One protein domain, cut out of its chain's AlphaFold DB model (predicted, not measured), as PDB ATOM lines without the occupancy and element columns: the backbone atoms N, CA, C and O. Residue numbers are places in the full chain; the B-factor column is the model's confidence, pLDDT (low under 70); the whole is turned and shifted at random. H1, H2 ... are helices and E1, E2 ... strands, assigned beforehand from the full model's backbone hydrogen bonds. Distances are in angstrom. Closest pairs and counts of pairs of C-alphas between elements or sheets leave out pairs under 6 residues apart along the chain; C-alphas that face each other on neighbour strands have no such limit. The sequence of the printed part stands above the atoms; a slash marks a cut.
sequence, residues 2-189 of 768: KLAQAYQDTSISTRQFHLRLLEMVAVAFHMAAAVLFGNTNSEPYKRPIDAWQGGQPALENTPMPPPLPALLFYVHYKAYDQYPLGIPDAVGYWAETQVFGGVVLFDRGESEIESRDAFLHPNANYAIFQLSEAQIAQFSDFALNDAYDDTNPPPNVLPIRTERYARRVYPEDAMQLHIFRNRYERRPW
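AT A GLANCE: This is residues 2 to 189 of the 768 residues of the protein "Arsenite methyltransferase, putative" of Byssochlamys spectabilis (strain No. 5 / NBRC 109023) (UniProt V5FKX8). A small antiparallel sheet of three short strands lies in the body, with the long helix H2 packed on it at E1 and E2, while H4 crosses H2 beside E1. H1 folds back and packs on residues 17 to 24 of H2, H5 packs on residues 18 to 22 of H2, and two loops stick out from the body, residues 54 to 63 and residues 146 to 153. The printed part has 188 residues with six named helices and three named strands, in the order H1 H2 H3 H4 E1 E2 E3 H5 H6; the sheet runs E1 E2 E3. The class is mostly helix, with 77 residues, under half, in named elements. The whole is compact, with a radius of gyration of the C-alphas of 17.9 A and spans of 57 by 38 by 34 A.

HOW THE PARTS SIT: Begin with E1, residues 102 to 106, E2, residues 118 to 122, and E3, residues 128 to 130: they make a meander, each strand the antiparallel neighbour of the one before, and each neighbour pair is a hairpin. Between E1 and E2 look for N 105 and O 119, 2.8 A apart; between E2 and E3 for N 120 and O 129, 2.9 A apart. H2, residues 15 to 39, is on the sheet and makes two layers with it, a helix on one face of a sheet; the C-alphas of Ala 26 and Val 104 are its closest to E1, 6.6 A. H4, residues 87 to 99, is on the sheet too, but at the sheet's level, with a height over the sheet of 3.0 A; its closest C-alphas to E1 are those of Glu 96 and Val 103, 5.5 A. H2 is the hub, touching three helices, in mostly crossed packing. It touches H4 at a steep tilt of 55 degrees, opposite ways, closest at the C-alphas of His 30 and Gly 92, 4.2 A. With residues 18 to 22 alone it touches H5, residues 133 to 143, at a steep tilt of 56 degrees, the same way, closest at the C-alphas of His 18 and Ser 140, 5.8 A. With residues 17 to 24 alone it touches H1, residues 2 to 8, in a helical hairpin, at a steep tilt of 45 degrees, closest at the C-alphas of Tyr 7 and Arg 20, 5.4 A. H3, residues 43 to 46, is close to but not clearly touching H2, at the C-alphas of Phe 37 and Tyr 45, 8.0 A. H6, residues 171 to 174, only grazes the sheet; its closest C-alpha to E3 is that of Pro 171, 6.5 A from that of Ile 128. Every O i to N i+4 pair is within hydrogen-bond range in H1, H2, H4 and H5, while H3 and H6 are too short for one.

IN THESE COORDINATES: Find C-alpha 102 at (7.689, -15.343, 38.579), where E1 begins its 12.9 A; E2 measures 13.0 A and E3 7.0 A. H2 runs 35.9 A from C-alpha 15 at (4.381, -30.111, 23.547) to C-alpha 39 at (20.563, 1.737, 27.380). H4 measures 19.2 A, H5 15.2 A, H1 9.9 A, H3 5.4 A and H6 5.1 A.

THE WHOLE: The two C-alphas farthest apart, those of Glu 60 and Thr 151, are 64.6 A apart, and both residues lie in stretches that stand free. Without those stretches the body spans 47 by 33 by 31 A. The long links are H3 to H4, E1 to E2 and H5 to H6; in the last, residues 168 to 169 pair antiparallel with residues 128 to 129 of E3. The printed part has no cut. The mean pLDDT of the printed part is 78.5; look for values under 70 at residues 41 to 70, 123 to 126, 146 to 155 and 188 to 189.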
ATOM      1  N   LYS A   2      20.925 -20.459  18.728       79.06
ATOM      2  CA  LYS A   2      20.618 -21.879  19.033       79.06
ATOM      3  C   LYS A   2      19.181 -22.143  19.525       79.06
ATOM      4  O   LYS A   2      18.573 -23.098  19.070       79.06
ATOM      5  N   LEU A   3      18.624 -21.281  20.385       83.12
ATOM      6  CA  LEU A   3      17.241 -21.420  20.874       83.12
ATOM      7  C   LEU A   3      16.195 -21.229  19.764       83.12
ATOM      8  O   LEU A   3      15.278 -22.030  19.642       83.12
ATOM      9  N   ALA A   4      16.357 -20.197  18.933       83.81
ATOM     10  CA  ALA A   4      15.448 -19.938  17.816       83.81
ATOM     11  C   ALA A   4      15.456 -21.087  16.795       83.81
ATOM     12  O   ALA A   4      14.396 -21.477  16.321       83.81
ATOM     13  N   GLN A   5      16.630 -21.669  16.514       85.94
ATOM     14  CA  GLN A   5      16.730 -22.865  15.677       85.94
ATOM     15  C   GLN A   5      16.030 -24.063  16.335       85.94
ATOM     16  O   GLN A   5      15.205 -24.702  15.699       85.94
ATOM     17  N   ALA A   6      16.270 -24.310  17.628       84.62
ATOM     18  CA  ALA A   6      15.615 -25.396  18.357       84.62
ATOM     19  C   ALA A   6      14.083 -25.256  18.399       84.62
ATOM     20  O   ALA A   6      13.393 -26.265  18.396       84.62
ATOM     21  N   TYR A   7      13.546 -24.031  18.421       87.56
ATOM     22  CA  TYR A   7      12.113 -23.779  18.256       87.56
ATOM     23  C   TYR A   7      11.641 -24.066  16.823       87.56
ATOM     24  O   TYR A   7      10.651 -24.768  16.641       87.56
ATOM     25  N   GLN A   8      12.367 -23.590  15.805       88.06
ATOM     26  CA  GLN A   8      12.049 -23.842  14.391       88.06
ATOM     27  C   GLN A   8      12.079 -25.331  14.019       88.06
ATOM     28  O   GLN A   8      11.321 -25.757  13.153       88.06
ATOM     29  N   ASP A   9      12.919 -26.117  14.690       88.81
ATOM     30  CA  ASP A   9      13.034 -27.561  14.482       88.81
ATOM     31  C   ASP A   9      11.870 -28.349  15.128       88.81
ATOM     32  O   ASP A   9      11.726 -29.552  14.891       88.81
ATOM     33  N   THR A  10      11.017 -27.704  15.941       90.62
ATOM     34  CA  THR A  10       9.821 -28.341  16.521       90.62
ATOM     35  C   THR A  10       8.619 -28.266  15.585       90.62
ATOM     36  O   THR A  10       8.390 -27.277  14.895       90.62
ATOM     37  N   SER A  11       7.801 -29.320  15.577       90.06
ATOM     38  CA  SER A  11       6.532 -29.302  14.843       90.06
ATOM     39  C   SER A  11       5.483 -28.481  15.598       90.06
ATOM     40  O   SER A  11       5.334 -28.630  16.813       90.06
ATOM     41  N   ILE A  12       4.737 -27.650  14.869       85.25
ATOM     42  CA  ILE A  12       3.652 -26.809  15.400       85.25
ATOM     43  C   ILE A  12       2.651 -27.674  16.185       85.25
ATOM     44  O   ILE A  12       2.385 -28.818  15.814       85.25
ATOM     45  N   SER A  13       2.126 -27.130  17.287       80.62
ATOM     46  CA  SER A  13       1.168 -27.794  18.192       80.62
ATOM     47  C   SER A  13       1.709 -29.015  18.950       80.62
ATOM     48  O   SER A  13       0.945 -29.733  19.592       80.62
ATOM     49  N   THR A  14       3.019 -29.280  18.906       90.12
ATOM     50  CA  THR A  14       3.630 -30.273  19.799       90.12
ATOM     51  C   THR A  14       3.924 -29.675  21.168       90.12
ATOM     52  O   THR A  14       4.202 -28.487  21.314       90.12
ATOM     53  N   ARG A  15       3.962 -30.521  22.200       89.94
ATOM     54  CA  ARG A  15       4.381 -30.111  23.547       89.94
ATOM     55  C   ARG A  15       5.741 -29.403  23.560       89.94
ATOM     56  O   ARG A  15       5.917 -28.400  24.242       89.94
ATOM     57  N   GLN A  16       6.689 -29.909  22.772       89.56
ATOM     58  CA  GLN A  16       8.009 -29.296  22.629       89.56
ATOM     59  C   GLN A  16       7.935 -27.909  21.992       89.56
ATOM     60  O   GLN A  16       8.615 -26.997  22.451       89.56
ATOM     61  N   PHE A  17       7.064 -27.717  21.003       91.50
ATOM     62  CA  PHE A  17       6.801 -26.400  20.435       91.50
ATOM     63  C   PHE A  17       6.268 -25.415  21.488       91.50
ATOM     64  O   PHE A  17       6.800 -24.315  21.607       91.50
ATOM     65  N   HIS A  18       5.305 -25.825  22.319       92.38
ATOM     66  CA  HIS A  18       4.759 -24.982  23.393       92.38
ATOM     67  C   HIS A  18       5.808 -24.592  24.450       92.38
ATOM     68  O   HIS A  18       5.922 -23.425  24.825       92.38
ATOM     69  N   LEU A  19       6.628 -25.552  24.891       93.69
ATOM     70  CA  LEU A  19       7.723 -25.299  25.835       93.69
ATOM     71  C   LEU A  19       8.776 -24.350  25.254       93.69
ATOM     72  O   LEU A  19       9.219 -23.424  25.934       93.69
ATOM     73  N   ARG A  20       9.162 -24.548  23.987       91.94
ATOM     74  CA  ARG A  20      10.141 -23.688  23.310       91.94
ATOM     75  C   ARG A  20       9.584 -22.298  23.001       91.94
ATOM     76  O   ARG A  20      10.348 -21.340  23.061       91.94
ATOM     77  N   LEU A  21       8.280 -22.166  22.748       92.75
ATOM     78  CA  LEU A  21       7.612 -20.871  22.620       92.75
ATOM     79  C   LEU A  21       7.663 -20.091  23.939       92.75
ATOM     80  O   LEU A  21       8.112 -18.947  23.950       92.75
ATOM     81  N   LEU A  22       7.274 -20.719  25.055       93.81
ATOM     82  CA  LEU A  22       7.374 -20.117  26.390       93.81
ATOM     83  C   LEU A  22       8.817 -19.708  26.715       93.81
ATOM     84  O   LEU A  22       9.054 -18.595  27.182       93.81
ATOM     85  N   GLU A  23       9.788 -20.569  26.409       93.44
ATOM     86  CA  GLU A  23      11.211 -20.267  26.573       93.44
ATOM     87  C   GLU A  23      11.649 -19.063  25.732       93.44
ATOM     88  O   GLU A  23      12.312 -18.162  26.244       93.44
ATOM     89  N   MET A  24      11.254 -19.012  24.458       92.31
ATOM     90  CA  MET A  24      11.571 -17.896  23.570       92.31
ATOM     91  C   MET A  24      10.979 -16.580  24.063       92.31
ATOM     92  O   MET A  24      11.693 -15.578  24.069       92.31
ATOM     93  N   VAL A  25       9.715 -16.571  24.490       92.69
ATOM     94  CA  VAL A  25       9.056 -15.354  24.984       92.69
ATOM     95  C   VAL A  25       9.686 -14.894  26.299       92.69
ATOM     96  O   VAL A  25       9.999 -13.711  26.429       92.69
ATOM     97  N   ALA A  26       9.961 -15.808  27.235       93.19
ATOM     98  CA  ALA A  26      10.630 -15.473  28.493       93.19
ATOM     99  C   ALA A  26      12.038 -14.895  28.257       93.19
ATOM    100  O   ALA A  26      12.381 -13.860  28.826       93.19
ATOM    101  N   VAL A  27      12.836 -15.509  27.372       92.88
ATOM    102  CA  VAL A  27      14.176 -15.009  27.012       92.88
ATOM    103  C   VAL A  27      14.096 -13.668  26.288       92.88
ATOM    104  O   VAL A  27      14.864 -12.763  26.606       92.88
ATOM    105  N   ALA A  28      13.186 -13.510  25.326       93.00
ATOM    106  CA  ALA A  28      13.026 -12.259  24.590       93.00
ATOM    107  C   ALA A  28      12.619 -11.110  25.521       93.00
ATOM    108  O   ALA A  28      13.194 -10.027  25.439       93.00
ATOM    109  N   PHE A  29      11.683 -11.363  26.438       94.00
ATOM    110  CA  PHE A  29      11.235 -10.384  27.421       94.00
ATOM    111  C   PHE A  29      12.353 -10.005  28.400       94.00
ATOM    112  O   PHE A  29      12.629  -8.820  28.591       94.00
ATOM    113  N   HIS A  30      13.052 -11.003  28.948       94.56
ATOM    114  CA  HIS A  30      14.218 -10.796  29.805       94.56
ATOM    115  C   HIS A  30      15.273  -9.922  29.119       94.56
ATOM    116  O   HIS A  30      15.716  -8.917  29.673       94.56
ATOM    117  N   MET A  31      15.638 -10.275  27.884       93.62
ATOM    118  CA  MET A  31      16.625  -9.544  27.091       93.62
ATOM    119  C   MET A  31      16.158  -8.128  26.759       93.62
ATOM    120  O   MET A  31      16.961  -7.201  26.818       93.62
ATOM    121  N   ALA A  32      14.879  -7.934  26.428       93.00
ATOM    122  CA  ALA A  32      14.327  -6.609  26.176       93.00
ATOM    123  C   ALA A  32      14.440  -5.725  27.424       93.00
ATOM    124  O   ALA A  32      14.943  -4.607  27.328       93.00
ATOM    125  N   ALA A  33      14.061  -6.239  28.597       91.56
ATOM    126  CA  ALA A  33      14.198  -5.526  29.865       91.56
ATOM    127  C   ALA A  33      15.667  -5.203  30.187       91.56
ATOM    128  O   ALA A  33      15.986  -4.055  30.503       91.56
ATOM    129  N   ALA A  34      16.570  -6.176  30.031       90.31
ATOM    130  CA  ALA A  34      18.001  -5.997  30.252       90.31
ATOM    131  C   ALA A  34      18.606  -4.939  29.309       90.31
ATOM    132  O   ALA A  34      19.321  -4.043  29.755       90.31
ATOM    133  N   VAL A  35      18.291  -4.985  28.011       91.25
ATOM    134  CA  VAL A  35      18.793  -4.025  27.011       91.25
ATOM    135  C   VAL A  35      18.206  -2.631  27.228       91.25
ATOM    136  O   VAL A  35      18.947  -1.650  27.168       91.25
ATOM    137  N   LEU A  36      16.904  -2.522  27.508       89.19
ATOM    138  CA  LEU A  36      16.260  -1.243  27.821       89.19
ATOM    139  C   LEU A  36      16.920  -0.604  29.039       89.19
ATOM    140  O   LEU A  36      17.359   0.543  28.966       89.19
ATOM    141  N   PHE A  37      17.074  -1.368  30.120       87.12
ATOM    142  CA  PHE A  37      17.774  -0.920  31.314       87.12
ATOM    143  C   PHE A  37      19.222  -0.518  31.002       87.12
ATOM    144  O   PHE A  37      19.648   0.585  31.351       87.12
ATOM    145  N   GLY A  38      19.962  -1.359  30.277       83.50
ATOM    146  CA  GLY A  38      21.342  -1.109  29.866       83.50
ATOM    147  C   GLY A  38      21.514   0.183  29.061       83.50
ATOM    148  O   GLY A  38      22.483   0.907  29.286       83.50
ATOM    149  N   ASN A  39      20.545   0.528  28.211       84.31
ATOM    150  CA  ASN A  39      20.563   1.737  27.380       84.31
ATOM    151  C   ASN A  39      19.992   2.986  28.070       84.31
ATOM    152  O   ASN A  39      20.143   4.091  27.550       84.31
ATOM    153  N   THR A  40      19.345   2.856  29.231       77.56
ATOM    154  CA  THR A  40      18.869   4.030  29.976       77.56
ATOM    155  C   THR A  40      20.034   4.791  30.616       77.56
ATOM    156  O   THR A  40      20.886   4.201  31.270       77.56
ATOM    157  N   ASN A  41      20.068   6.120  30.493       61.12
ATOM    158  CA  ASN A  41      21.028   6.978  31.215       61.12
ATOM    159  C   ASN A  41      20.445   7.533  32.527       61.12
ATOM    160  O   ASN A  41      20.932   8.523  33.069       61.12
ATOM    161  N   SER A  42      19.369   6.919  33.023       58.50
ATOM    162  CA  SER A  42      18.668   7.365  34.221       58.50
ATOM    163  C   SER A  42      19.381   6.843  35.471       58.50
ATOM    164  O   SER A  42      19.256   5.676  35.843       58.50
ATOM    165  N   GLU A  43      20.128   7.741  36.112       54.59
ATOM    166  CA  GLU A  43      20.792   7.581  37.412       54.59
ATOM    167  C   GLU A  43      19.997   6.802  38.483       54.59
ATOM    168  O   GLU A  43      20.591   5.912  39.088       54.59
ATOM    169  N   PRO A  44      18.691   7.044  38.743       53.94
ATOM    170  CA  PRO A  44      17.997   6.374  39.846       53.94
ATOM    171  C   PRO A  44      17.967   4.847  39.722       53.94
ATOM    172  O   PRO A  44      18.118   4.169  40.729       53.94
ATOM    173  N   TYR A  45      17.833   4.288  38.516       53.72
ATOM    174  CA  TYR A  45      17.680   2.838  38.336       53.72
ATOM    175  C   TYR A  45      19.017   2.085  38.272       53.72
ATOM    176  O   TYR A  45      19.056   0.896  38.580       53.72
ATOM    177  N   LYS A  46      20.104   2.772  37.891       59.03
ATOM    178  CA  LYS A  46      21.458   2.208  37.745       59.03
ATOM    179  C   LYS A  46      22.352   2.380  38.972       59.03
ATOM    180  O   LYS A  46      23.476   1.881  38.959       59.03
ATOM    181  N   ARG A  47      21.888   3.076  40.014       56.44
ATOM    182  CA  ARG A  47      22.623   3.160  41.278       56.44
ATOM    183  C   ARG A  47      22.702   1.770  41.915       56.44
ATOM    184  O   ARG A  47      21.649   1.176  42.161       56.44
ATOM    185  N   PRO A  48      23.916   1.264  42.205       52.44
ATOM    186  CA  PRO A  48      24.075   0.164  43.139       52.44
ATOM    187  C   PRO A  48      23.367   0.557  44.435       52.44
ATOM    188  O   PRO A  48      23.582   1.656  44.948       52.44
ATOM    189  N   ILE A  49      22.495  -0.307  44.939       51.66
ATOM    190  CA  ILE A  49      22.040  -0.176  46.315       51.66
ATOM    191  C   ILE A  49      23.178  -0.781  47.143       51.66
ATOM    192  O   ILE A  49      23.485  -1.970  46.991       51.66
ATOM    193  N   ASP A  50      23.818   0.014  48.001       45.50
ATOM    194  CA  ASP A  50      24.674  -0.533  49.058       45.50
ATOM    195  C   ASP A  50      23.894  -1.681  49.715       45.50
ATOM    196  O   ASP A  50      22.721  -1.492  50.045       45.50
ATOM    197  N   ALA A  51      24.471  -2.895  49.751       39.00
ATOM    198  CA  ALA A  51      23.783  -4.110  50.206       39.00
ATOM    199  C   ALA A  51      22.899  -3.763  51.395       39.00
ATOM    200  O   ALA A  51      23.401  -3.123  52.309       39.00
ATOM    201  N   TRP A  52      21.629  -4.165  51.356       37.22
ATOM    202  CA  TRP A  52      20.676  -4.084  52.462       37.22
ATOM    203  C   TRP A  52      21.407  -4.286  53.806       37.22
ATOM    204  O   TRP A  52      21.666  -5.418  54.214       37.22
ATOM    205  N   GLN A  53      21.836  -3.196  54.453       37.50
ATOM    206  CA  GLN A  53      22.574  -3.234  55.713       37.50
ATOM    207  C   GLN A  53      21.551  -3.107  56.826       37.50
ATOM    208  O   GLN A  53      21.449  -2.121  57.548       37.50
ATOM    209  N   GLY A  54      20.768  -4.171  56.934       33.78
ATOM    210  CA  GLY A  54      20.023  -4.489  58.126       33.78
ATOM    211  C   GLY A  54      20.944  -4.888  59.259       33.78
ATOM    212  O   GLY A  54      21.127  -6.078  59.466       33.78
ATOM    213  N   GLY A  55      21.549  -3.909  59.935       32.03
ATOM    214  CA  GLY A  55      21.828  -3.896  61.379       32.03
ATOM    215  C   GLY A  55      22.358  -5.145  62.101       32.03
ATOM    216  O   GLY A  55      22.210  -5.207  63.316       32.03
ATOM    217  N   GLN A  56      22.973  -6.131  61.448       32.97
ATOM    218  CA  GLN A  56      23.695  -7.198  62.143       32.97
ATOM    219  C   GLN A  56      25.196  -7.035  61.913       32.97
ATOM    220  O   GLN A  56      25.623  -6.986  60.754       32.97
ATOM    221  N   PRO A  57      26.017  -6.956  62.979       32.81
ATOM    222  CA  PRO A  57      27.457  -6.985  62.809       32.81
ATOM    223  C   PRO A  57      27.821  -8.314  62.152       32.81
ATOM    224  O   PRO A  57      27.287  -9.369  62.509       32.81
ATOM    225  N   ALA A  58      28.726  -8.266  61.176       37.09
ATOM    226  CA  ALA A  58      29.333  -9.469  60.642       37.09
ATOM    227  C   ALA A  58      29.956 -10.231  61.818       37.09
ATOM    228  O   ALA A  58      30.950  -9.787  62.391       37.09
ATOM    229  N   LEU A  59      29.348 -11.358  62.202       37.81
ATOM    230  CA  LEU A  59      29.970 -12.332  63.091       37.81
ATOM    231  C   LEU A  59      31.375 -12.588  62.537       37.81
ATOM    232  O   LEU A  59      31.498 -12.903  61.346       37.81
ATOM    233  N   GLU A  60      32.408 -12.394  63.363       37.56
ATOM    234  CA  GLU A  60      33.805 -12.614  62.980       37.56
ATOM    235  C   GLU A  60      33.901 -13.938  62.205       37.56
ATOM    236  O   GLU A  60      33.591 -15.004  62.738       37.56
ATOM    237  N   ASN A  61      34.304 -13.845  60.931       37.94
ATOM    238  CA  ASN A  61      34.406 -14.920  59.927       37.94
ATOM    239  C   ASN A  61      33.194 -15.197  59.013       37.94
ATOM    240  O   ASN A  61      33.200 -16.209  58.309       37.94
ATOM    241  N   THR A  62      32.204 -14.306  58.922       33.50
ATOM    242  CA  THR A  62      31.114 -14.440  57.931       33.50
ATOM    243  C   THR A  62      31.319 -13.460  56.768       33.50
ATOM    244  O   THR A  62      31.338 -12.252  57.005       33.50
ATOM    245  N   PRO A  63      31.503 -13.919  55.514       36.59
ATOM    246  CA  PRO A  63      31.708 -13.019  54.381       36.59
ATOM    247  C   PRO A  63      30.464 -12.146  54.145       36.59
ATOM    248  O   PRO A  63      29.355 -12.664  54.013       36.59
ATOM    249  N   MET A  64      30.660 -10.823  54.095       40.00
ATOM    250  CA  MET A  64      29.605  -9.844  53.800       40.00
ATOM    251  C   MET A  64      28.913 -10.161  52.462       40.00
ATOM    252  O   MET A  64      29.606 -10.448  51.478       40.00
ATOM    253  N   PRO A  65      27.570 -10.089  52.380       43.88
ATOM    254  CA  PRO A  65      26.872 -10.236  51.111       43.88
ATOM    255  C   PRO A  65      27.203  -9.046  50.189       43.88
ATOM    256  O   PRO A  65      27.279  -7.909  50.658       43.88
ATOM    257  N   PRO A  66      27.414  -9.274  48.880       46.81
ATOM    258  CA  PRO A  66      27.762  -8.205  47.949       46.81
ATOM    259  C   PRO A  66      26.612  -7.187  47.790       46.81
ATOM    260  O   PRO A  66      25.445  -7.567  47.944       46.81
ATOM    261  N   PRO A  67      26.918  -5.912  47.461       53.78
ATOM    262  CA  PRO A  67      25.923  -4.867  47.205       53.78
ATOM    263  C   PRO A  67      24.866  -5.304  46.195       53.78
ATOM    264  O   PRO A  67      25.146  -6.077  45.274       53.78
ATOM    265  N   LEU A  68      23.632  -4.830  46.385       59.81
ATOM    266  CA  LEU A  68      22.540  -5.126  45.470       59.81
ATOM    267  C   LEU A  68      22.725  -4.264  44.213       59.81
ATOM    268  O   LEU A  68      22.922  -3.056  44.297       59.81
ATOM    269  N   PRO A  69      22.689  -4.865  43.023       53.81
ATOM    270  CA  PRO A  69      23.254  -4.237  41.835       53.81
ATOM    271  C   PRO A  69      22.404  -3.085  41.267       53.81
ATOM    272  O   PRO A  69      22.941  -2.208  40.600       53.81
ATOM    273  N   ALA A  70      21.090  -3.084  41.504       68.56
ATOM    274  CA  ALA A  70      20.141  -2.087  41.001       68.56
ATOM    275  C   ALA A  70      18.870  -2.054  41.868       68.56
ATOM    276  O   ALA A  70      18.595  -3.019  42.580       68.56
ATOM    277  N   LEU A  71      18.057  -0.994  41.740       70.44
ATOM    278  CA  LEU A  71      16.712  -0.902  42.348       70.44
ATOM    279  C   LEU A  71      15.762  -2.016  41.897       70.44
ATOM    280  O   LEU A  71      14.903  -2.459  42.652       70.44
ATOM    281  N   LEU A  72      15.915  -2.452  40.652       80.25
ATOM    282  CA  LEU A  72      15.057  -3.443  40.020       80.25
ATOM    283  C   LEU A  72      15.740  -4.811  40.112       80.25
ATOM    284  O   LEU A  72      16.509  -5.185  39.230       80.25
ATOM    285  N   PHE A  73      15.515  -5.548  41.199       78.00
ATOM    286  CA  PHE A  73      16.091  -6.882  41.386       78.00
ATOM    287  C   PHE A  73      15.085  -7.850  42.014       78.00
ATOM    288  O   PHE A  73      14.127  -7.445  42.672       78.00
ATOM    289  N   TYR A  74      15.324  -9.149  41.835       82.50
ATOM    290  CA  TYR A  74      14.566 -10.206  42.500       82.50
ATOM    291  C   TYR A  74      15.472 -11.005  43.442       82.50
ATOM    292  O   TYR A  74      16.602 -11.356  43.099       82.50
ATOM    293  N   VAL A  75      14.987 -11.277  44.660       72.88
ATOM    294  CA  VAL A  75      15.837 -11.674  45.795       72.88
ATOM    295  C   VAL A  75      16.603 -12.986  45.575       72.88
ATOM    296  O   VAL A  75      17.708 -13.154  46.090       72.88
ATOM    297  N   HIS A  76      16.047 -13.890  44.769       77.19
ATOM    298  CA  HIS A  76      16.632 -15.199  44.476       77.19
ATOM    299  C   HIS A  76      17.583 -15.209  43.265       77.19
ATOM    300  O   HIS A  76      18.236 -16.222  43.026       77.19
ATOM    301  N   TYR A  77      17.689 -14.102  42.519       85.44
ATOM    302  CA  TYR A  77      18.484 -13.984  41.287       85.44
ATOM    303  C   TYR A  77      19.411 -12.763  41.369       85.44
ATOM    304  O   TYR A  77      19.309 -11.803  40.607       85.44
ATOM    305  N   LYS A  78      20.312 -12.800  42.357       76.94
ATOM    306  CA  LYS A  78      21.271 -11.728  42.676       76.94
ATOM    307  C   LYS A  78      22.698 -12.017  42.204       76.94
ATOM    308  O   LYS A  78      23.615 -11.299  42.582       76.94
ATOM    309  N   ALA A  79      22.927 -13.072  41.428       81.25
ATOM    310  CA  ALA A  79      24.271 -13.487  41.026       81.25
ATOM    311  C   ALA A  79      24.762 -12.708  39.788       81.25
ATOM    312  O   ALA A  79      25.239 -13.290  38.818       81.25
ATOM    313  N   TYR A  80      24.607 -11.382  39.815       81.81
ATOM    314  CA  TYR A  80      24.901 -10.490  38.690       81.81
ATOM    315  C   TYR A  80      26.367 -10.508  38.263       81.81
ATOM    316  O   TYR A  80      26.677 -10.149  37.137       81.81
ATOM    317  N   ASP A  81      27.269 -10.955  39.128       79.50
ATOM    318  CA  ASP A  81      28.685 -11.117  38.819       79.50
ATOM    319  C   ASP A  81      28.980 -12.303  37.880       79.50
ATOM    320  O   ASP A  81      30.011 -12.297  37.213       79.50
ATOM    321  N   GLN A  82      28.082 -13.293  37.784       85.56
ATOM    322  CA  GLN A  82      28.188 -14.410  36.828       85.56
ATOM    323  C   GLN A  82      27.238 -14.281  35.625       85.56
ATOM    324  O   GLN A  82      27.248 -15.139  34.741       85.56
ATOM    325  N   TYR A  83      26.410 -13.232  35.575       89.44
ATOM    326  CA  TYR A  83      25.473 -13.004  34.475       89.44
ATOM    327  C   TYR A  83      26.182 -12.374  33.256       89.44
ATOM    328  O   TYR A  83      26.963 -11.439  33.437       89.44
ATOM    329  N   PRO A  84      25.922 -12.825  32.010       88.88
ATOM    330  CA  PRO A  84      26.598 -12.314  30.812       88.88
ATOM    331  C   PRO A  84      26.474 -10.801  30.576       88.88
ATOM    332  O   PRO A  84      27.421 -10.189  30.086       88.88
ATOM    333  N   LEU A  85      25.326 -10.199  30.904       87.06
ATOM    334  CA  LEU A  85      25.094  -8.752  30.823       87.06
ATOM    335  C   LEU A  85      25.272  -8.052  32.173       87.06
ATOM    336  O   LEU A  85      25.090  -6.839  32.259       87.06
ATOM    337  N   GLY A  86      25.627  -8.783  33.228       87.69
ATOM    338  CA  GLY A  86      25.810  -8.248  34.568       87.69
ATOM    339  C   GLY A  86      24.498  -7.815  35.230       87.69
ATOM    340  O   GLY A  86      23.515  -8.552  35.282       87.69
ATOM    341  N   ILE A  87      24.482  -6.585  35.742       85.19
ATOM    342  CA  ILE A  87      23.335  -5.955  36.419       85.19
ATOM    343  C   ILE A  87      22.052  -5.958  35.559       85.19
ATOM    344  O   ILE A  87      21.004  -6.334  36.084       85.19
ATOM    345  N   PRO A  88      22.093  -5.604  34.257       89.81
ATOM    346  CA  PRO A  88      20.968  -5.770  33.339       89.81
ATOM    347  C   PRO A  88      20.223  -7.112  33.402       89.81
ATOM    348  O   PRO A  88      18.996  -7.109  33.371       89.81
ATOM    349  N   ASP A  89      20.917  -8.246  33.537       90.19
ATOM    350  CA  ASP A  89      20.253  -9.557  33.627       90.19
ATOM    351  C   ASP A  89      19.483  -9.707  34.954       90.19
ATOM    352  O   ASP A  89      18.399 -10.287  34.991       90.19
ATOM    353  N   ALA A  90      19.979  -9.126  36.054       87.44
ATOM    354  CA  ALA A  90      19.246  -9.101  37.325       87.44
ATOM    355  C   ALA A  90      17.916  -8.333  37.200       87.44
ATOM    356  O   ALA A  90      16.895  -8.756  37.751       87.44
ATOM    357  N   VAL A  91      17.913  -7.252  36.411       88.31
ATOM    358  CA  VAL A  91      16.704  -6.489  36.065       88.31
ATOM    359  C   VAL A  91      15.781  -7.298  35.156       88.31
ATOM    360  O   VAL A  91      14.565  -7.257  35.329       88.31
ATOM    361  N   GLY A  92      16.338  -8.081  34.230       91.25
ATOM    362  CA  GLY A  92      15.572  -9.012  33.405       91.25
ATOM    363  C   GLY A  92      14.786 -10.021  34.248       91.25
ATOM    364  O   GLY A  92      13.589 -10.204  34.026       91.25
ATOM    365  N   TYR A  93      15.410 -10.615  35.273       91.75
ATOM    366  CA  TYR A  93      14.721 -11.534  36.192       91.75
ATOM    367  C   TYR A  93      13.643 -10.836  37.023       91.75
ATOM    368  O   TYR A  93      12.579 -11.410  37.239       91.75
ATOM    369  N   TRP A  94      13.890  -9.602  37.472       90.38
ATOM    370  CA  TRP A  94      12.865  -8.791  38.131       90.38
ATOM    371  C   TRP A  94      11.677  -8.516  37.205       90.38
ATOM    372  O   TRP A  94      10.533  -8.687  37.609       90.38
ATOM    373  N   ALA A  95      11.927  -8.148  35.948       91.25
ATOM    374  CA  ALA A  95      10.864  -7.849  34.999       91.25
ATOM    375  C   ALA A  95       9.982  -9.082  34.738       91.25
ATOM    376  O   ALA A  95       8.759  -8.962  34.653       91.25
ATOM    377  N   GLU A  96      10.576 -10.278  34.667       93.00
ATOM    378  CA  GLU A  96       9.822 -11.529  34.537       93.00
ATOM    379  C   GLU A  96       8.824 -11.732  35.686       93.00
ATOM    380  O   GLU A  96       7.695 -12.158  35.437       93.00
ATOM    381  N   THR A  97       9.175 -11.360  36.926       89.50
ATOM    382  CA  THR A  97       8.243 -11.492  38.060       89.50
ATOM    383  C   THR A  97       7.033 -10.570  37.949       89.50
ATOM    384  O   THR A  97       5.964 -10.922  38.446       89.50
ATOM    385  N   GLN A  98       7.177  -9.431  37.269       88.38
ATOM    386  CA  GLN A  98       6.090  -8.476  37.056       88.38
ATOM    387  C   GLN A  98       5.110  -8.940  35.972       88.38
ATOM    388  O   GLN A  98       3.922  -8.642  36.059       88.38
ATOM    389  N   VAL A  99       5.590  -9.678  34.966       89.88
ATOM    390  CA  VAL A  99       4.774 -10.105  33.815       89.88
ATOM    391  C   VAL A  99       4.275 -11.535  33.961       89.88
ATOM    392  O   VAL A  99       3.074 -11.782  33.897       89.88
ATOM    393  N   PHE A 100       5.170 -12.491  34.200       91.06
ATOM    394  CA  PHE A 100       4.800 -13.901  34.308       91.06
ATOM    395  C   PHE A 100       4.312 -14.281  35.710       91.06
ATOM    396  O   PHE A 100       3.764 -15.366  35.884       91.06
ATOM    397  N   GLY A 101       4.486 -13.411  36.712       87.69
ATOM    398  CA  GLY A 101       4.233 -13.718  38.128       87.69
ATOM    399  C   GLY A 101       5.397 -14.427  38.826       87.69
ATOM    400  O   GLY A 101       5.323 -14.725  40.021       87.69
ATOM    401  N   GLY A 102       6.482 -14.686  38.097       91.00
ATOM    402  CA  GLY A 102       7.689 -15.343  38.579       91.00
ATOM    403  C   GLY A 102       8.737 -15.505  37.480       91.00
ATOM    404  O   GLY A 102       8.485 -15.177  36.325       91.00
ATOM    405  N   VAL A 103       9.912 -16.023  37.832       93.44
ATOM    406  CA  VAL A 103      10.957 -16.349  36.847       93.44
ATOM    407  C   VAL A 103      10.667 -17.704  36.213       93.44
ATOM    408  O   VAL A 103      10.455 -18.683  36.935       93.44
ATOM    409  N   VAL A 104      10.687 -17.763  34.881       94.62
ATOM    410  CA  VAL A 104      10.396 -18.985  34.118       94.62
ATOM    411  C   VAL A 104      11.657 -19.844  33.996       94.62
ATOM    412  O   VAL A 104      12.704 -19.383  33.543       94.62
ATOM    413  N   LEU A 105      11.550 -21.109  34.394       95.12
ATOM    414  CA  LEU A 105      12.630 -22.095  34.419       95.12
ATOM    415  C   LEU A 105      12.233 -23.340  33.626       95.12
ATOM    416  O   LEU A 105      11.053 -23.584  33.387       95.12
ATOM    417  N   PHE A 106      13.223 -24.152  33.261       95.12
ATOM    418  CA  PHE A 106      13.011 -25.375  32.491       95.12
ATOM    419  C   PHE A 106      13.798 -26.532  33.091       95.12
ATOM    420  O   PHE A 106      14.899 -26.323  33.590       95.12
ATOM    421  N   ASP A 107      13.251 -27.744  33.014       94.44
ATOM    422  CA  ASP A 107      14.037 -28.965  33.196       94.44
ATOM    423  C   ASP A 107      14.885 -29.190  31.939       94.44
ATOM    424  O   ASP A 107      14.372 -29.434  30.842       94.44
ATOM    425  N   ARG A 108      16.198 -29.065  32.108       90.94
ATOM    426  CA  ARG A 108      17.191 -29.146  31.042       90.94
ATOM    427  C   ARG A 108      17.710 -30.552  30.787       90.94
ATOM    428  O   ARG A 108      18.464 -30.734  29.828       90.94
ATOM    429  N   GLY A 109      17.315 -31.530  31.602       87.69
ATOM    430  CA  GLY A 109      17.862 -32.880  31.569       87.69
ATOM    431  C   GLY A 109      19.385 -32.928  31.742       87.69
ATOM    432  O   GLY A 109      20.058 -31.915  31.930       87.69
ATOM    433  N   GLU A 110      19.952 -34.128  31.628       84.75
ATOM    434  CA  GLU A 110      21.398 -34.350  31.791       84.75
ATOM    435  C   GLU A 110      22.246 -33.673  30.700       84.75
ATOM    436  O   GLU A 110      23.404 -33.340  30.933       84.75
ATOM    437  N   SER A 111      21.678 -33.467  29.505       84.00
ATOM    438  CA  SER A 111      22.363 -32.791  28.395       84.00
ATOM    439  C   SER A 111      22.387 -31.266  28.538       84.00
ATOM    440  O   SER A 111      23.121 -30.588  27.820       84.00
ATOM    441  N   GLU A 112      21.570 -30.731  29.447       81.69
ATOM    442  CA  GLU A 112      21.436 -29.317  29.805       81.69
ATOM    443  C   GLU A 112      20.971 -28.365  28.699       81.69
ATOM    444  O   GLU A 112      20.940 -27.145  28.869       81.69
ATOM    445  N   ILE A 113      20.583 -28.922  27.558       79.69
ATOM    446  CA  ILE A 113      20.081 -28.188  26.392       79.69
ATOM    447  C   ILE A 113      18.618 -28.527  26.089       79.69
ATOM    448  O   ILE A 113      17.996 -27.916  25.209       79.69
ATOM    449  N   GLU A 114      18.052 -29.495  26.806       83.75
ATOM    450  CA  GLU A 114      16.667 -29.912  26.641       83.75
ATOM    451  C   GLU A 114      15.700 -28.895  27.271       83.75
ATOM    452  O   GLU A 114      16.083 -27.914  27.910       83.75
ATOM    453  N   SER A 115      14.417 -29.098  27.004       87.06
ATOM    454  CA  SER A 115      13.320 -28.411  27.677       87.06
ATOM    455  C   SER A 115      12.251 -29.474  27.898       87.06
ATOM    456  O   SER A 115      11.408 -29.732  27.039       87.06
ATOM    457  N   ARG A 116      12.420 -30.247  28.977       89.69
ATOM    458  CA  ARG A 116      11.556 -31.388  29.310       89.69
ATOM    459  C   ARG A 116      10.278 -30.937  29.989       89.69
ATOM    460  O   ARG A 116       9.235 -31.503  29.711       89.69
ATOM    461  N   ASP A 117      10.357 -29.917  30.827       94.31
ATOM    462  CA  ASP A 117       9.246 -29.371  31.602       94.31
ATOM    463  C   ASP A 117       9.484 -27.888  31.874       94.31
ATOM    464  O   ASP A 117      10.628 -27.434  31.849       94.31
ATOM    465  N   ALA A 118       8.412 -27.145  32.152       95.56
ATOM    466  CA  ALA A 118       8.483 -25.744  32.549       95.56
ATOM    467  C   ALA A 118       8.114 -25.570  34.023       95.56
ATOM    468  O   ALA A 118       7.241 -26.250  34.564       95.56
ATOM    469  N   PHE A 119       8.781 -24.624  34.664       95.81
ATOM    470  CA  PHE A 119       8.629 -24.297  36.070       95.81
ATOM    471  C   PHE A 119       8.553 -22.781  36.234       95.81
ATOM    472  O   PHE A 119       9.086 -22.029  35.419       95.81
ATOM    473  N   LEU A 120       7.935 -22.325  37.318       93.56
ATOM    474  CA  LEU A 120       7.870 -20.913  37.669       93.56
ATOM    475  C   LEU A 120       8.352 -20.709  39.104       93.56
ATOM    476  O   LEU A 120       7.926 -21.409  40.025       93.56
ATOM    477  N   HIS A 121       9.239 -19.733  39.293       92.25
ATOM    478  CA  HIS A 121       9.682 -19.275  40.606       92.25
ATOM    479  C   HIS A 121       8.928 -17.986  40.993       92.25
ATOM    480  O   HIS A 121       9.299 -16.916  40.508       92.25
ATOM    481  N   PRO A 122       7.856 -18.069  41.802       84.56
ATOM    482  CA  PRO A 122       6.933 -16.958  42.066       84.56
ATOM    483  C   PRO A 122       7.499 -15.850  42.971       84.56
ATOM    484  O   PRO A 122       8.255 -16.111  43.900       84.56
ATOM    485  N   ASN A 123       7.034 -14.609  42.780       67.62
ATOM    486  CA  ASN A 123       7.537 -13.418  43.495       67.62
ATOM    487  C   ASN A 123       7.309 -13.418  45.030       67.62
ATOM    488  O   ASN A 123       8.012 -12.721  45.751       67.62
ATOM    489  N   ALA A 124       6.352 -14.198  45.546       57.12
ATOM    490  CA  ALA A 124       5.940 -14.175  46.961       57.12
ATOM    491  C   ALA A 124       6.038 -15.534  47.683       57.12
ATOM    492  O   ALA A 124       5.671 -15.636  48.850       57.12
ATOM    493  N   ASN A 125       6.502 -16.589  47.003       60.03
ATOM    494  CA  ASN A 125       6.569 -17.947  47.549       60.03
ATOM    495  C   ASN A 125       7.973 -18.529  47.353       60.03
ATOM    496  O   ASN A 125       8.551 -18.406  46.280       60.03
ATOM    497  N   TYR A 126       8.485 -19.207  48.380       63.03
ATOM    498  CA  TYR A 126       9.855 -19.731  48.404       63.03
ATOM    499  C   TYR A 126      10.095 -20.916  47.445       63.03
ATOM    500  O   TYR A 126      11.209 -21.112  46.973       63.03
ATOM    501  N   ALA A 127       9.065 -21.711  47.137       79.69
ATOM    502  CA  ALA A 127       9.204 -22.907  46.306       79.69
ATOM    503  C   ALA A 127       8.912 -22.644  44.817       79.69
ATOM    504  O   ALA A 127       7.904 -22.024  44.466       79.69
ATOM    505  N   ILE A 128       9.756 -23.203  43.946       89.19
ATOM    506  CA  ILE A 128       9.539 -23.291  42.496       89.19
ATOM    507  C   ILE A 128       8.448 -24.333  42.254       89.19
ATOM    508  O   ILE A 128       8.485 -25.396  42.869       89.19
ATOM    509  N   PHE A 129       7.495 -24.076  41.362       90.50
ATOM    510  CA  PHE A 129       6.471 -25.064  41.019       90.50
ATOM    511  C   PHE A 129       6.483 -25.405  39.531       90.50
ATOM    512  O   PHE A 129       6.778 -24.555  38.693       90.50
ATOM    513  N   GLN A 130       6.184 -26.662  39.219       93.94
ATOM    514  CA  GLN A 130       6.031 -27.145  37.850       93.94
ATOM    515  C   GLN A 130       4.722 -26.623  37.257       93.94
ATOM    516  O   GLN A 130       3.676 -26.718  37.904       93.94
ATOM    517  N   LEU A 131       4.781 -26.092  36.038       94.12
ATOM    518  CA  LEU A 131       3.594 -25.677  35.296       94.12
ATOM    519  C   LEU A 131       2.827 -26.900  34.793       94.12
ATOM    520  O   LEU A 131       3.430 -27.877  34.345       94.12
ATOM    521  N   SER A 132       1.498 -26.836  34.838       92.94
ATOM    522  CA  SER A 132       0.655 -27.875  34.249       92.94
ATOM    523  C   SER A 132       0.632 -27.771  32.716       92.94
ATOM    524  O   SER A 132       0.836 -26.698  32.142       92.94
ATOM    525  N   GLU A 133       0.328 -28.877  32.029       90.88
ATOM    526  CA  GLU A 133       0.142 -28.877  30.565       90.88
ATOM    527  C   GLU A 133      -0.922 -27.862  30.127       90.88
ATOM    528  O   GLU A 133      -0.778 -27.210  29.095       90.88
ATOM    529  N   ALA A 134      -1.968 -27.685  30.943       89.56
ATOM    530  CA  ALA A 134      -3.016 -26.706  30.695       89.56
ATOM    531  C   ALA A 134      -2.470 -25.272  30.729       89.56
ATOM    532  O   ALA A 134      -2.786 -24.490  29.839       89.56
ATOM    533  N   GLN A 135      -1.619 -24.938  31.703       92.88
ATOM    534  CA  GLN A 135      -0.987 -23.618  31.787       92.88
ATOM    535  C   GLN A 135      -0.052 -23.349  30.597       92.88
ATOM    536  O   GLN A 135      -0.056 -22.248  30.048       92.88
ATOM    537  N   ILE A 136       0.715 -24.355  30.163       92.38
ATOM    538  CA  ILE A 136       1.634 -24.252  29.016       92.38
ATOM    539  C   ILE A 136       0.864 -24.070  27.694       92.38
ATOM    540  O   ILE A 136       1.235 -23.232  26.865       92.38
ATOM    541  N   ALA A 137      -0.219 -24.827  27.504       88.50
ATOM    542  CA  ALA A 137      -1.083 -24.718  26.331       88.50
ATOM    543  C   ALA A 137      -1.807 -23.365  26.290       88.50
ATOM    544  O   ALA A 137      -1.708 -22.658  25.293       88.50
ATOM    545  N   GLN A 138      -2.428 -22.949  27.402       89.00
ATOM    546  CA  GLN A 138      -3.107 -21.652  27.521       89.00
ATOM    547  C   GLN A 138      -2.173 -20.477  27.227       89.00
ATOM    548  O   GLN A 138      -2.559 -19.542  26.529       89.00
ATOM    549  N   PHE A 139      -0.934 -20.529  27.729       91.00
ATOM    550  CA  PHE A 139       0.073 -19.527  27.401       91.00
ATOM    551  C   PHE A 139       0.373 -19.487  25.900       91.00
ATOM    552  O   PHE A 139       0.472 -18.409  25.319       91.00
ATOM    553  N   SER A 140       0.517 -20.650  25.268       88.81
ATOM    554  CA  SER A 140       0.823 -20.727  23.841       88.81
ATOM    555  C   SER A 140      -0.323 -20.225  22.973       88.81
ATOM    556  O   SER A 140      -0.079 -19.479  22.032       88.81
ATOM    557  N   ASP A 141      -1.559 -20.592  23.310       86.94
ATOM    558  CA  ASP A 141      -2.757 -20.114  22.618       86.94
ATOM    559  C   ASP A 141      -2.872 -18.593  22.733       86.94
ATOM    560  O   ASP A 141      -3.125 -17.914  21.743       86.94
ATOM    561  N   PHE A 142      -2.612 -18.048  23.925       87.12
ATOM    562  CA  PHE A 142      -2.544 -16.607  24.145       87.12
ATOM    563  C   PHE A 142      -1.435 -15.943  23.313       87.12
ATOM    564  O   PHE A 142      -1.680 -14.922  22.678       87.12
ATOM    565  N   ALA A 143      -0.233 -16.524  23.283       84.69
ATOM    566  CA  ALA A 143       0.923 -15.964  22.584       84.69
ATOM    567  C   ALA A 143       0.819 -16.029  21.048       84.69
ATOM    568  O   ALA A 143       1.468 -15.238  20.369       84.69
ATOM    569  N   LEU A 144       0.037 -16.966  20.506       85.31
ATOM    570  CA  LEU A 144      -0.172 -17.155  19.063       85.31
ATOM    571  C   LEU A 144      -1.462 -16.506  18.553       85.31
ATOM    572  O   LEU A 144      -1.761 -16.591  17.361       85.31
ATOM    573  N   ASN A 145      -2.255 -15.901  19.437       80.62
ATOM    574  CA  ASN A 145      -3.498 -15.267  19.040       80.62
ATOM    575  C   ASN A 145      -3.223 -13.915  18.365       80.62
ATOM    576  O   ASN A 145      -3.114 -12.883  19.024       80.62
ATOM    577  N   ASP A 146      -3.147 -13.929  17.033       64.88
ATOM    578  CA  ASP A 146      -2.976 -12.731  16.200       64.88
ATOM    579  C   ASP A 146      -4.260 -11.876  16.081       64.88
ATOM    580  O   ASP A 146      -4.234 -10.782  15.512       64.88
ATOM    581  N   ALA A 147      -5.401 -12.346  16.602       57.53
ATOM    582  CA  ALA A 147      -6.681 -11.651  16.523       57.53
ATOM    583  C   ALA A 147      -6.923 -10.799  17.778       57.53
ATOM    584  O   ALA A 147      -7.576 -11.224  18.733       57.53
ATOM    585  N   TYR A 148      -6.419  -9.565  17.768       57.22
ATOM    586  CA  TYR A 148      -6.879  -8.547  18.711       57.22
ATOM    587  C   TYR A 148      -8.277  -8.070  18.285       57.22
ATOM    588  O   TYR A 148      -8.414  -7.216  17.411       57.22
ATOM    589  N   ASP A 149      -9.316  -8.678  18.857       64.25
ATOM    590  CA  ASP A 149     -10.710  -8.248  18.719       64.25
ATOM    591  C   ASP A 149     -11.127  -7.461  19.973       64.25
ATOM    592  O   ASP A 149     -11.311  -8.043  21.046       64.25
ATOM    593  N   ASP A 150     -11.295  -6.141  19.833       61.25
ATOM    594  CA  ASP A 150     -11.740  -5.228  20.903       61.25
ATOM    595  C   ASP A 150     -13.090  -5.635  21.523       61.25
ATOM    596  O   ASP A 150     -13.423  -5.214  22.633       61.25
ATOM    597  N   THR A 151     -13.890  -6.445  20.823       64.38
ATOM    598  CA  THR A 151     -15.221  -6.847  21.285       64.38
ATOM    599  C   THR A 151     -15.220  -8.112  22.145       64.38
ATOM    600  O   THR A 151     -16.165  -8.313  22.910       64.38
ATOM    601  N   ASN A 152     -14.170  -8.943  22.074       62.41
ATOM    602  CA  ASN A 152     -14.050 -10.162  22.877       62.41
ATOM    603  C   ASN A 152     -12.573 -10.560  23.095       62.41
ATOM    604  O   ASN A 152     -12.071 -11.472  22.429       62.41
ATOM    605  N   PRO A 153     -11.855  -9.888  24.013       60.53
ATOM    606  CA  PRO A 153     -10.441 -10.154  24.239       60.53
ATOM    607  C   PRO A 153     -10.221 -11.573  24.794       60.53
ATOM    608  O   PRO A 153     -11.015 -12.043  25.619       60.53
ATOM    609  N   PRO A 154      -9.139 -12.269  24.396       62.53
ATOM    610  CA  PRO A 154      -8.817 -13.576  24.952       62.53
ATOM    611  C   PRO A 154      -8.573 -13.489  26.471       62.53
ATOM    612  O   PRO A 154      -8.140 -12.444  26.971       62.53
ATOM    613  N   PRO A 155      -8.819 -14.577  27.227       69.50
ATOM    614  CA  PRO A 155      -8.581 -14.602  28.666       69.50
ATOM    615  C   PRO A 155      -7.130 -14.235  28.977       69.50
ATOM    616  O   PRO A 155      -6.207 -14.808  28.399       69.50
ATOM    617  N   ASN A 156      -6.915 -13.300  29.904       73.88
ATOM    618  CA  ASN A 156      -5.564 -12.968  30.335       73.88
ATOM    619  C   ASN A 156      -4.982 -14.125  31.167       73.88
ATOM    620  O   ASN A 156      -5.439 -14.396  32.278       73.88
ATOM    621  N   VAL A 157      -3.972 -14.793  30.614       83.12
ATOM    622  CA  VAL A 157      -3.267 -15.935  31.223       83.12
ATOM    623  C   VAL A 157      -2.051 -15.514  32.061       83.12
ATOM    624  O   VAL A 157      -1.386 -16.364  32.652       83.12
ATOM    625  N   LEU A 158      -1.761 -14.209  32.123       86.75
ATOM    626  CA  LEU A 158      -0.658 -13.618  32.878       86.75
ATOM    627  C   LEU A 158      -1.181 -12.696  34.005       86.75
ATOM    628  O   LEU A 158      -2.125 -11.933  33.795       86.75
ATOM    629  N   PRO A 159      -0.573 -12.710  35.206       89.81
ATOM    630  CA  PRO A 159       0.521 -13.585  35.630       89.81
ATOM    631  C   PRO A 159       0.063 -15.041  35.829       89.81
ATOM    632  O   PRO A 159      -1.071 -15.299  36.242       89.81
ATOM    633  N   ILE A 160       0.971 -15.993  35.593       88.56
ATOM    634  CA  ILE A 160       0.717 -17.422  35.800       88.56
ATOM    635  C   ILE A 160       0.602 -17.682  37.307       88.56
ATOM    636  O   ILE A 160       1.488 -17.340  38.093       88.56
ATOM    637  N   ARG A 161      -0.508 -18.294  37.730       84.75
ATOM    638  CA  ARG A 161      -0.807 -18.540  39.149       84.75
ATOM    639  C   ARG A 161      -0.359 -19.928  39.600       84.75
ATOM    640  O   ARG A 161      -0.436 -20.897  38.853       84.75
ATOM    641  N   THR A 162       0.064 -20.029  40.857       81.12
ATOM    642  CA  THR A 162       0.442 -21.300  41.494       81.12
ATOM    643  C   THR A 162      -0.772 -22.213  41.671       81.12
ATOM    644  O   THR A 162      -1.748 -21.808  42.309       81.12
ATOM    645  N   GLU A 163      -0.696 -23.456  41.196       82.81
ATOM    646  CA  GLU A 163      -1.711 -24.482  41.465       82.81
ATOM    647  C   GLU A 163      -1.451 -25.188  42.807       82.81
ATOM    648  O   GLU A 163      -0.307 -25.359  43.235       82.81
ATOM    649  N   ARG A 164      -2.524 -25.620  43.484       77.12
ATOM    650  CA  ARG A 164      -2.443 -26.215  44.830       77.12
ATOM    651  C   ARG A 164      -1.579 -27.477  44.862       77.12
ATOM    652  O   ARG A 164      -0.744 -27.592  45.748       77.12
ATOM    653  N   TYR A 165      -1.775 -28.380  43.904       78.19
ATOM    654  CA  TYR A 165      -1.114 -29.690  43.836       78.19
ATOM    655  C   TYR A 165       0.073 -29.724  42.861       78.19
ATOM    656  O   TYR A 165       0.523 -30.803  42.482       78.19
ATOM    657  N   ALA A 166       0.575 -28.562  42.434       81.25
ATOM    658  CA  ALA A 166       1.744 -28.510  41.564       81.25
ATOM    659  C   ALA A 166       2.961 -29.136  42.256       81.25
ATOM    660  O   ALA A 166       3.193 -28.914  43.448       81.25
ATOM    661  N   ARG A 167       3.770 -29.884  41.496       85.56
ATOM    662  CA  ARG A 167       5.057 -30.392  41.982       85.56
ATOM    663  C   ARG A 167       5.930 -29.205  42.378       85.56
ATOM    664  O   ARG A 167       6.164 -28.320  41.556       85.56
ATOM    665  N   ARG A 168       6.434 -29.212  43.611       84.00
ATOM    666  CA  ARG A 168       7.316 -28.166  44.133       84.00
ATOM    667  C   ARG A 168       8.762 -28.625  44.181       84.00
ATOM    668  O   ARG A 168       9.055 -29.788  44.448       84.00
ATOM    669  N   VAL A 169       9.656 -27.689  43.911       82.69
ATOM    670  CA  VAL A 169      11.102 -27.856  43.963       82.69
ATOM    671  C   VAL A 169      11.680 -26.671  44.720       82.69
ATOM    672  O   VAL A 169      11.325 -25.518  44.472       82.69
ATOM    673  N   TYR A 170      12.570 -26.952  45.661       81.12
ATOM    674  CA  TYR A 170      13.251 -25.904  46.402       81.12
ATOM    675  C   TYR A 170      14.357 -25.273  45.538       81.12
ATOM    676  O   TYR A 170      15.026 -25.991  44.785       81.12
ATOM    677  N   PRO A 171      14.568 -23.945  45.602       81.38
ATOM    678  CA  PRO A 171      15.584 -23.265  44.798       81.38
ATOM    679  C   PRO A 171      17.005 -23.827  44.944       81.38
ATOM    680  O   PRO A 171      17.789 -23.732  44.000       81.38
ATOM    681  N   GLU A 172      17.329 -24.409  46.097       75.75
ATOM    682  CA  GLU A 172      18.624 -25.019  46.413       75.75
ATOM    683  C   GLU A 172      18.852 -26.324  45.640       75.75
ATOM    684  O   GLU A 172      19.964 -26.590  45.182       75.75
ATOM    685  N   ASP A 173      17.786 -27.104  45.448       81.12
ATOM    686  CA  ASP A 173      17.818 -28.392  44.752       81.12
ATOM    687  C   ASP A 173      17.687 -28.217  43.231       81.12
ATOM    688  O   ASP A 173      18.093 -29.085  42.457       81.12
ATOM    689  N   ALA A 174      17.155 -27.074  42.783       86.44
ATOM    690  CA  ALA A 174      16.834 -26.804  41.384       86.44
ATOM    691  C   ALA A 174      18.021 -27.047  40.437       86.44
ATOM    692  O   ALA A 174      17.865 -27.701  39.410       86.44
ATOM    693  N   MET A 175      19.227 -26.607  40.811       85.75
ATOM    694  CA  MET A 175      20.428 -26.796  39.987       85.75
ATOM    695  C   MET A 175      20.837 -28.269  39.852       85.75
ATOM    696  O   MET A 175      21.268 -28.679  38.779       85.75
ATOM    697  N   GLN A 176      20.694 -29.065  40.919       83.75
ATOM    698  CA  GLN A 176      21.014 -30.501  40.909       83.75
ATOM    699  C   GLN A 176      19.975 -31.310  40.130       83.75
ATOM    700  O   GLN A 176      20.295 -32.339  39.549       83.75
ATOM    701  N   LEU A 177      18.735 -30.823  40.106       85.69
ATOM    702  CA  LEU A 177      17.628 -31.410  39.358       85.69
ATOM    703  C   LEU A 177      17.566 -30.928  37.900       85.69
ATOM    704  O   LEU A 177      16.593 -31.224  37.216       85.69
ATOM    705  N   HIS A 178      18.572 -30.183  37.430       90.88
ATOM    706  CA  HIS A 178      18.614 -29.573  36.097       90.88
ATOM    707  C   HIS A 178      17.466 -28.591  35.804       90.88
ATOM    708  O   HIS A 178      17.143 -28.337  34.646       90.88
ATOM    709  N   ILE A 179      16.864 -27.999  36.839       92.62
ATOM    710  CA  ILE A 179      15.774 -27.020  36.738       92.62
ATOM    711  C   ILE A 179      16.361 -25.609  36.768       92.62
ATOM    712  O   ILE A 179      16.530 -24.984  37.817       92.62
ATOM    713  N   PHE A 180      16.687 -25.098  35.587       91.88
ATOM    714  CA  PHE A 180      17.185 -23.743  35.378       91.88
ATOM    715  C   PHE A 180      17.015 -23.348  33.915       91.88
ATOM    716  O   PHE A 180      17.024 -24.193  33.021       91.88
ATOM    717  N   ARG A 181      16.907 -22.052  33.622       89.56
ATOM    718  CA  ARG A 181      16.981 -21.620  32.224       89.56
ATOM    719  C   ARG A 181      18.443 -21.481  31.788       89.56
ATOM    720  O   ARG A 181      18.773 -21.945  30.701       89.56
ATOM    721  N   ASN A 182      19.325 -20.977  32.649       87.44
ATOM    722  CA  ASN A 182      20.771 -20.892  32.433       87.44
ATOM    723  C   ASN A 182      21.557 -21.307  33.681       87.44
ATOM    724  O   ASN A 182      21.169 -20.991  34.803       87.44
ATOM    725  N   ARG A 183      22.732 -21.924  33.492       85.56
ATOM    726  CA  ARG A 183      23.580 -22.374  34.613       85.56
ATOM    727  C   ARG A 183      24.034 -21.256  35.548       85.56
ATOM    728  O   ARG A 183      24.246 -21.498  36.728       85.56
ATOM    729  N   TYR A 184      24.202 -20.051  35.017       85.62
ATOM    730  CA  TYR A 184      24.639 -18.902  35.797       85.62
ATOM    731  C   TYR A 184      23.521 -18.301  36.658       85.62
ATOM    732  O   TYR A 184      23.801 -17.383  37.410       85.62
ATOM    733  N   GLU A 185      22.272 -18.775  36.597       82.62
ATOM    734  CA  GLU A 185      21.153 -18.191  37.360       82.62
ATOM    735  C   GLU A 185      21.348 -18.248  38.873       82.62
ATOM    736  O   GLU A 185      20.996 -17.300  39.580       82.62
ATOM    737  N   ARG A 186      21.938 -19.343  39.359       82.38
ATOM    738  CA  ARG A 186      22.154 -19.614  40.780       82.38
ATOM    739  C   ARG A 186      23.563 -20.131  41.005       82.38
ATOM    740  O   ARG A 186      24.154 -20.773  40.140       82.38
ATOM    741  N   ARG A 187      24.096 -19.877  42.195       73.75
ATOM    742  CA  ARG A 187      25.337 -20.514  42.643       73.75
ATOM    743  C   ARG A 187      25.006 -21.881  43.244       73.75
ATOM    744  O   ARG A 187      24.001 -21.977  43.950       73.75
ATOM    745  N   PRO A 188      25.821 -22.923  43.010       64.31
ATOM    746  CA  PRO A 188      25.674 -24.189  43.715       64.31
ATOM    747  C   PRO A 188      25.746 -23.947  45.224       64.31
ATOM    748  O   PRO A 188      26.722 -23.380  45.719       64.31
ATOM    749  N   TRP A 189      24.706 -24.346  45.948       53.31
ATOM    750  CA  TRP A 189      24.697 -24.243  47.400       53.31
ATOM    751  C   TRP A 189      25.717 -25.225  47.990       53.31
ATOM    752  O   TRP A 189      25.696 -26.413  47.663       53.31
TER     753      TRP A 189